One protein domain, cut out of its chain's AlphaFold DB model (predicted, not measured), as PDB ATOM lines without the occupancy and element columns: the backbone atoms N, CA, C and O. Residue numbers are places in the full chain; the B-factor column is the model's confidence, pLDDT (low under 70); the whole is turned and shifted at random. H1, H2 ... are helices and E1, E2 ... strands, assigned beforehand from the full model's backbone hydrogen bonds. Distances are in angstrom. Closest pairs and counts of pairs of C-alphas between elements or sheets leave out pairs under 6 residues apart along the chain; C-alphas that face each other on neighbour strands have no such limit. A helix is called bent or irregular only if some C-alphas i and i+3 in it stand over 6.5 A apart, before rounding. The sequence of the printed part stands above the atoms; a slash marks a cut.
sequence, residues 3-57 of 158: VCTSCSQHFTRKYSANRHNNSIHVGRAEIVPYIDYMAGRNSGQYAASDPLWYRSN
ATOM      1  N   VAL A   3     224.036 240.738 131.971       94.50
ATOM      2  CA  VAL A   3     225.193 240.004 132.483       94.50
ATOM      3  C   VAL A   3     225.465 240.440 133.913       94.50
ATOM      4  O   VAL A   3     225.388 241.624 134.229       94.50
ATOM      5  N   CYS A   4     225.761 239.472 134.776       93.12
ATOM      6  CA  CYS A   4     226.300 239.740 136.102       93.12
ATOM      7  C   CYS A   4     227.812 239.965 135.998       93.12
ATOM      8  O   CYS A   4     228.521 239.102 135.481       93.12
ATOM      9  N   THR A   5     228.317 241.100 136.474       92.31
ATOM     10  CA  THR A   5     229.738 241.460 136.332       92.31
ATOM     11  C   THR A   5     230.667 240.589 137.175       92.31
ATOM     12  O   THR A   5     231.794 240.335 136.766       92.31
ATOM     13  N   SER A   6     230.191 240.075 138.314       88.88
ATOM     14  CA  SER A   6     230.996 239.257 139.231       88.88
ATOM     15  C   SER A   6     231.214 237.821 138.754       88.88
ATOM     16  O   SER A   6     232.232 237.222 139.081       88.88
ATOM     17  N   CYS A   7     230.262 237.256 138.010       87.19
ATOM     18  CA  CYS A   7     230.261 235.837 137.627       87.19
ATOM     19  C   CYS A   7     230.059 235.601 136.122       87.19
ATOM     20  O   CYS A   7     229.888 234.467 135.675       87.19
ATOM     21  N   SER A   8     229.999 236.683 135.341       90.56
ATOM     22  CA  SER A   8     229.810 236.699 133.884       90.56
ATOM     23  C   SER A   8     228.605 235.890 133.376       90.56
ATOM     24  O   SER A   8     228.519 235.581 132.184       90.56
ATOM     25  N   GLN A   9     227.644 235.557 134.246       88.19
ATOM     26  CA  GLN A   9     226.472 234.779 133.869       88.19
ATOM     27  C   GLN A   9     225.501 235.635 133.055       88.19
ATOM     28  O   GLN A   9     225.181 236.768 133.420       88.19
ATOM     29  N   HIS A  10     225.006 235.070 131.952       90.94
ATOM     30  CA  HIS A  10     224.083 235.746 131.052       90.94
ATOM     31  C   HIS A  10     222.614 235.426 131.356       90.94
ATOM     32  O   HIS A  10     222.230 234.288 131.636       90.94
ATOM     33  N   PHE A  11     221.757 236.424 131.183       93.25
ATOM     34  CA  PHE A  11     220.321 236.328 131.402       93.25
ATOM     35  C   PHE A  11     219.557 236.995 130.260       93.25
ATOM     36  O   PHE A  11     219.947 238.034 129.720       93.25
ATOM     37  N   THR A  12     218.409 236.427 129.906       93.56
ATOM     38  CA  THR A  12     217.509 237.030 128.916       93.56
ATOM     39  C   THR A  12     216.704 238.190 129.508       93.56
ATOM     40  O   THR A  12     216.349 239.115 128.782       93.56
ATOM     41  N   ARG A  13     216.473 238.196 130.832       94.94
ATOM     42  CA  ARG A  13     215.662 239.194 131.553       94.94
ATOM     43  C   ARG A  13     216.425 239.814 132.728       94.94
ATOM     44  O   ARG A  13     217.088 239.096 133.475       94.94
ATOM     45  N   LYS A  14     216.244 241.125 132.944       95.12
ATOM     46  CA  LYS A  14     216.855 241.874 134.063       95.12
ATOM     47  C   LYS A  14     216.408 241.343 135.423       95.12
ATOM     48  O   LYS A  14     217.222 241.193 136.321       95.12
ATOM     49  N   TYR A  15     215.125 241.001 135.550       96.62
ATOM     50  CA  TYR A  15     214.562 240.433 136.778       96.62
ATOM     51  C   TYR A  15     215.310 239.171 137.235       96.62
ATOM     52  O   TYR A  15     215.707 239.076 138.392       96.62
ATOM     53  N   SER A  16     215.559 238.228 136.321       95.12
ATOM     54  CA  SER A  16     216.293 236.995 136.627       95.12
ATOM     55  C   SER A  16     217.728 237.280 137.068       95.12
ATOM     56  O   SER A  16     218.198 236.666 138.021       95.12
ATOM     57  N   ALA A  17     218.390 238.238 136.412       95.06
ATOM     58  CA  ALA A  17     219.738 238.672 136.766       95.06
ATOM     59  C   ALA A  17     219.785 239.340 138.152       95.06
ATOM     60  O   ALA A  17     220.642 239.011 138.963       95.06
ATOM     61  N   ASN A  18     218.820 240.208 138.469       96.88
ATOM     62  CA  ASN A  18     218.707 240.838 139.786       96.88
ATOM     63  C   ASN A  18     218.414 239.822 140.891       96.88
ATOM     64  O   ASN A  18     219.023 239.876 141.953       96.88
ATOM     65  N   ARG A  19     217.517 238.860 140.646       96.06
ATOM     66  CA  ARG A  19     217.280 237.767 141.595       96.06
ATOM     67  C   ARG A  19     218.564 236.978 141.842       96.06
ATOM     68  O   ARG A  19     218.871 236.706 142.994       96.06
ATOM     69  N   HIS A  20     219.304 236.652 140.781       94.88
ATOM     70  CA  HIS A  20     220.605 235.998 140.880       94.88
ATOM     71  C   HIS A  20     221.593 236.826 141.718       94.88
ATOM     72  O   HIS A  20     222.183 236.285 142.649       94.88
ATOM     73  N   ASN A  21     221.710 238.131 141.456       93.62
ATOM     74  CA  ASN A  21     222.548 239.039 142.237       93.62
ATOM     75  C   ASN A  21     222.163 239.021 143.723       93.62
ATOM     76  O   ASN A  21     223.011 238.824 144.584       93.62
ATOM     77  N   ASN A  22     220.873 239.122 144.032       94.38
ATOM     78  CA  ASN A  22     220.392 239.121 145.411       94.38
ATOM     79  C   ASN A  22     220.628 237.779 146.116       94.38
ATOM     80  O   ASN A  22     220.978 237.765 147.291       94.38
ATOM     81  N   SER A  23     220.448 236.651 145.420       89.50
ATOM     82  CA  SER A  23     220.580 235.322 146.029       89.50
ATOM     83  C   SER A  23     222.019 234.817 146.127       89.50
ATOM     84  O   SER A  23     222.324 234.076 147.052       89.50
ATOM     85  N   ILE A  24     222.877 235.158 145.159       87.50
ATOM     86  CA  ILE A  24     224.247 234.624 145.049       87.50
ATOM     87  C   ILE A  24     225.283 235.649 145.508       87.50
ATOM     88  O   ILE A  24     226.250 235.298 146.174       87.50
ATOM     89  N   HIS A  25     225.071 236.920 145.176       88.94
ATOM     90  CA  HIS A  25     226.021 238.001 145.436       88.94
ATOM     91  C   HIS A  25     225.522 238.989 146.497       88.94
ATOM     92  O   HIS A  25     226.152 240.021 146.715       88.94
ATOM     93  N   VAL A  26     224.398 238.696 147.166       91.81
ATOM     94  CA  VAL A  26     223.803 239.547 148.214       91.81
ATOM     95  C   VAL A  26     223.592 240.992 147.720       91.81
ATOM     96  O   VAL A  26     223.756 241.957 148.460       91.81
ATOM     97  N   GLY A  27     223.285 241.151 146.428       91.06
ATOM     98  CA  GLY A  27     223.075 242.454 145.790       91.06
ATOM     99  C   GLY A  27     224.354 243.245 145.486       91.06
ATOM    100  O   GLY A  27     224.257 244.376 145.020       91.06
ATOM    101  N   ARG A  28     225.543 242.685 145.738       90.50
ATOM    102  CA  ARG A  28     226.835 243.371 145.556       90.50
ATOM    103  C   ARG A  28     227.362 243.342 144.123       90.50
ATOM    104  O   ARG A  28     228.277 244.096 143.813       90.50
ATOM    105  N   ALA A  29     226.837 242.465 143.270       90.06
ATOM    106  CA  ALA A  29     227.234 242.428 141.869       90.06
ATOM    107  C   ALA A  29     226.493 243.500 141.065       90.06
ATOM    108  O   ALA A  29     225.375 243.892 141.399       90.06
ATOM    109  N   GLU A  30     227.084 243.940 139.961       94.12
ATOM    110  CA  GLU A  30     226.405 244.834 139.033       94.12
ATOM    111  C   GLU A  30     225.737 244.024 137.917       94.12
ATOM    112  O   GLU A  30     226.302 243.060 137.388       94.12
ATOM    113  N   ILE A  31     224.506 244.402 137.566       96.12
ATOM    114  CA  ILE A  31     223.773 243.814 136.445       96.12
ATOM    115  C   ILE A  31     223.750 244.813 135.299       96.12
ATOM    116  O   ILE A  31     222.975 245.773 135.313       96.12
ATOM    117  N   VAL A  32     224.541 244.530 134.271       96.00
ATOM    118  CA  VAL A  32     224.710 245.407 133.109       96.00
ATOM    119  C   VAL A  32     224.156 244.768 131.832       96.00
ATOM    120  O   VAL A  32     224.040 243.538 131.736       96.00
ATOM    121  N   PRO A  33     223.774 245.563 130.822       96.56
ATOM    122  CA  PRO A  33     223.527 245.064 129.475       96.56
ATOM    123  C   PRO A  33     224.755 244.349 128.899       96.56
ATOM    124  O   PRO A  33     225.895 244.706 129.172       96.56
ATOM    125  N   TYR A  34     224.523 243.340 128.058       93.81
ATOM    126  CA  TYR A  34     225.608 242.560 127.447       93.81
ATOM    127  C   TYR A  34     226.597 243.419 126.639       93.81
ATOM    128  O   TYR A  34     227.796 243.160 126.671       93.81
ATOM    129  N   ILE A  35     226.107 244.446 125.938       95.81
ATOM    130  CA  ILE A  35     226.948 245.365 125.159       95.81
ATOM    131  C   ILE A  35     227.895 246.172 126.058       95.81
ATOM    132  O   ILE A  35     229.094 246.209 125.794       95.81
ATOM    133  N   ASP A  36     227.386 246.707 127.167       94.81
ATOM    134  CA  ASP A  36     228.170 247.492 128.127       94.81
ATOM    135  C   ASP A  36     229.172 246.607 128.861       94.81
ATOM    136  O   ASP A  36     230.311 246.999 129.092       94.81
ATOM    137  N   TYR A  37     228.779 245.368 129.160       93.56
ATOM    138  CA  TYR A  37     229.687 244.367 129.699       93.56
ATOM    139  C   TYR A  37     230.873 244.106 128.763       93.56
ATOM    140  O   TYR A  37     232.011 244.045 129.221       93.56
ATOM    141  N   MET A  38     230.634 243.963 127.455       92.69
ATOM    142  CA  MET A  38     231.710 243.747 126.480       92.69
ATOM    143  C   MET A  38     232.602 244.980 126.330       92.69
ATOM    144  O   MET A  38     233.822 244.845 126.317       92.69
ATOM    145  N   ALA A  39     232.018 246.180 126.296       93.94
ATOM    146  CA  ALA A  39     232.788 247.419 126.288       93.94
ATOM    147  C   ALA A  39     233.666 247.546 127.547       93.94
ATOM    148  O   ALA A  39     234.864 247.807 127.440       93.94
ATOM    149  N   GLY A  40     233.098 247.273 128.726       92.31
ATOM    150  CA  GLY A  40     233.801 247.283 130.008       92.31
ATOM    151  C   GLY A  40     234.884 246.205 130.120       92.31
ATOM    152  O   GLY A  40     235.934 246.424 130.712       92.31
ATOM    153  N   ARG A  41     234.682 245.037 129.503       89.25
ATOM    154  CA  ARG A  41     235.718 243.994 129.399       89.25
ATOM    155  C   ARG A  41     236.902 244.469 128.570       89.25
ATOM    156  O   ARG A  41     238.042 244.278 128.976       89.25
ATOM    157  N   ASN A  42     236.629 245.108 127.436       89.50
ATOM    158  CA  ASN A  42     237.672 245.625 126.556       89.50
ATOM    159  C   ASN A  42     238.438 246.794 127.189       89.50
ATOM    160  O   ASN A  42     239.620 246.960 126.907       89.50
ATOM    161  N   SER A  43     237.791 247.579 128.055       91.94
ATOM    162  CA  SER A  43     238.431 248.665 128.807       91.94
ATOM    163  C   SER A  43     239.082 248.218 130.123       91.94
ATOM    164  O   SER A  43     239.716 249.032 130.788       91.94
ATOM    165  N   GLY A  44     238.943 246.944 130.510       88.81
ATOM    166  CA  GLY A  44     239.499 246.395 131.751       88.81
ATOM    167  C   GLY A  44     238.676 246.674 133.016       88.81
ATOM    168  O   GLY A  44     239.128 246.360 134.111       88.81
ATOM    169  N   GLN A  45     237.465 247.224 132.892       87.19
ATOM    170  CA  GLN A  45     236.550 247.468 134.015       87.19
ATOM    171  C   GLN A  45     235.970 246.179 134.616       87.19
ATOM    172  O   GLN A  45     235.670 246.141 135.807       87.19
ATOM    173  N   TYR A  46     235.813 245.117 133.815       86.69
ATOM    174  CA  TYR A  46     235.269 243.837 134.277       86.69
ATOM    175  C   TYR A  46     236.237 242.680 134.026       86.69
ATOM    176  O   TYR A  46     236.749 242.504 132.917       86.69
ATOM    177  N   ALA A  47     236.432 241.845 135.049       77.75
ATOM    178  CA  ALA A  47     237.287 240.667 134.974       77.75
ATOM    179  C   ALA A  47     236.684 239.565 134.085       77.75
ATOM    180  O   ALA A  47     235.467 239.396 133.978       77.75
ATOM    181  N   ALA A  48     237.552 238.775 133.451       65.31
ATOM    182  CA  ALA A  48     237.146 237.543 132.789       65.31
ATOM    183  C   ALA A  48     236.841 236.482 133.855       65.31
ATOM    184  O   ALA A  48     237.771 235.943 134.447       65.31
ATOM    185  N   SER A  49     235.567 236.173 134.105       67.31
ATOM    186  CA  SER A  49     235.221 234.962 134.858       67.31
ATOM    187  C   SER A  49     234.906 233.816 133.894       67.31
ATOM    188  O   SER A  49     234.382 234.041 132.797       67.31
ATOM    189  N   ASP A  50     235.293 232.596 134.270       62.38
ATOM    190  CA  ASP A  50     235.097 231.402 133.449       62.38
ATOM    191  C   ASP A  50     233.600 231.016 133.424       62.38
ATOM    192  O   ASP A  50     233.039 230.625 134.455       62.38
ATOM    193  N   PRO A  51     232.927 231.071 132.255       54.88
ATOM    194  CA  PRO A  51     231.508 230.735 132.126       54.88
ATOM    195  C   PRO A  51     231.170 229.290 132.526       54.88
ATOM    196  O   PRO A  51     229.995 228.966 132.742       54.88
ATOM    197  N   LEU A  52     232.165 228.398 132.592       56.34
ATOM    198  CA  LEU A  52     231.977 226.999 132.967       56.34
ATOM    199  C   LEU A  52     231.647 226.817 134.451       56.34
ATOM    200  O   LEU A  52     231.004 225.825 134.796       56.34
ATOM    201  N   TRP A  53     231.985 227.786 135.306       52.66
ATOM    202  CA  TRP A  53     231.762 227.702 136.753       52.66
ATOM    203  C   TRP A  53     230.274 227.678 137.132       52.66
ATOM    204  O   TRP A  53     229.905 227.125 138.164       52.66
ATOM    205  N   TYR A  54     229.394 228.193 136.265       56.31
ATOM    206  CA  TYR A  54     227.953 228.304 136.542       56.31
ATOM    207  C   TYR A  54     227.073 227.476 135.595       56.31
ATOM    208  O   TYR A  54     225.858 227.387 135.790       56.31
ATOM    209  N   ARG A  55     227.664 226.843 134.568       54.06
ATOM    210  CA  ARG A  55     226.939 225.986 133.611       54.06
ATOM    211  C   ARG A  55     226.728 224.553 134.107       54.06
ATOM    212  O   ARG A  55     225.775 223.919 133.652       54.06
ATOM    213  N   SER A  56     227.568 224.031 135.010       50.72
ATOM    214  CA  SER A  56     227.483 222.617 135.423       50.72
ATOM    215  C   SER A  56     226.239 222.310 136.270       50.72
ATOM    216  O   SER A  56     225.635 221.252 136.100       50.72
ATOM    217  N   ASN A  57     225.769 223.258 137.088       52.47
ATOM    218  CA  ASN A  57     224.668 223.013 138.029       52.47
ATOM    219  C   ASN A  57     223.255 223.075 137.420       52.47
ATOM    220  O   ASN A  57     222.288 222.749 138.104       52.47
TER     221      ASN A  57
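This is residues 3 to 57 of the 158 residues of the protein "C2H2-type domain-containing protein" of Thaumarchaeota archaeon (UniProt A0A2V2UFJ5). Two helices, H1 and H2, lie toward opposite ends of a small body, with the short strand E1 between them and residues 3 to 4 beside that strand; the last stretch leads away to H3, set apart from these parts. The printed part has 55 residues, with three named helices and one named strand in the order H1, E1, H2, H3. It is mostly helix and compact, with a radius of gyration of the C-alphas of 10.7 A and spans of 28 by 22 by 20 A.

Start at H1, residues 14 to 24; its closest C-alpha to E1, residues 31 to 33, is that of Ala 17, 6.5 A from that of Ile 31. E1 pairs with no named strand, but residues 3 to 4 pair with its residues 31 to 32, antiparallel. E1 and H2, residues 34 to 42, meet only through their tight link. H1 and H2 are apart, and H3, residues 52 to 57, is apart from H1, E1 and H2. Every O i to N i+4 pair is within hydrogen-bond range in H1 and H2; H3 has 0 of 2, and 1 of 3 O i to N i+3 pairs.

Find C-alpha 14 at (216.855, 241.874, 134.063), where H1 begins its 15.1 A. E1 covers 7.1 A, H2 12.5 A and H3 9.7 A, ending at C-alpha 57, (224.668, 223.013, 138.029). H3 is irregular, but only just: C-alphas 53 and 56 are 6.8 A apart.

The two farthest C-alphas, of Ser 43 and Asn 57, are 30.5 A apart. The printed part has no cut and no long link. Look for pLDDT under 70 at residues 48 to 57.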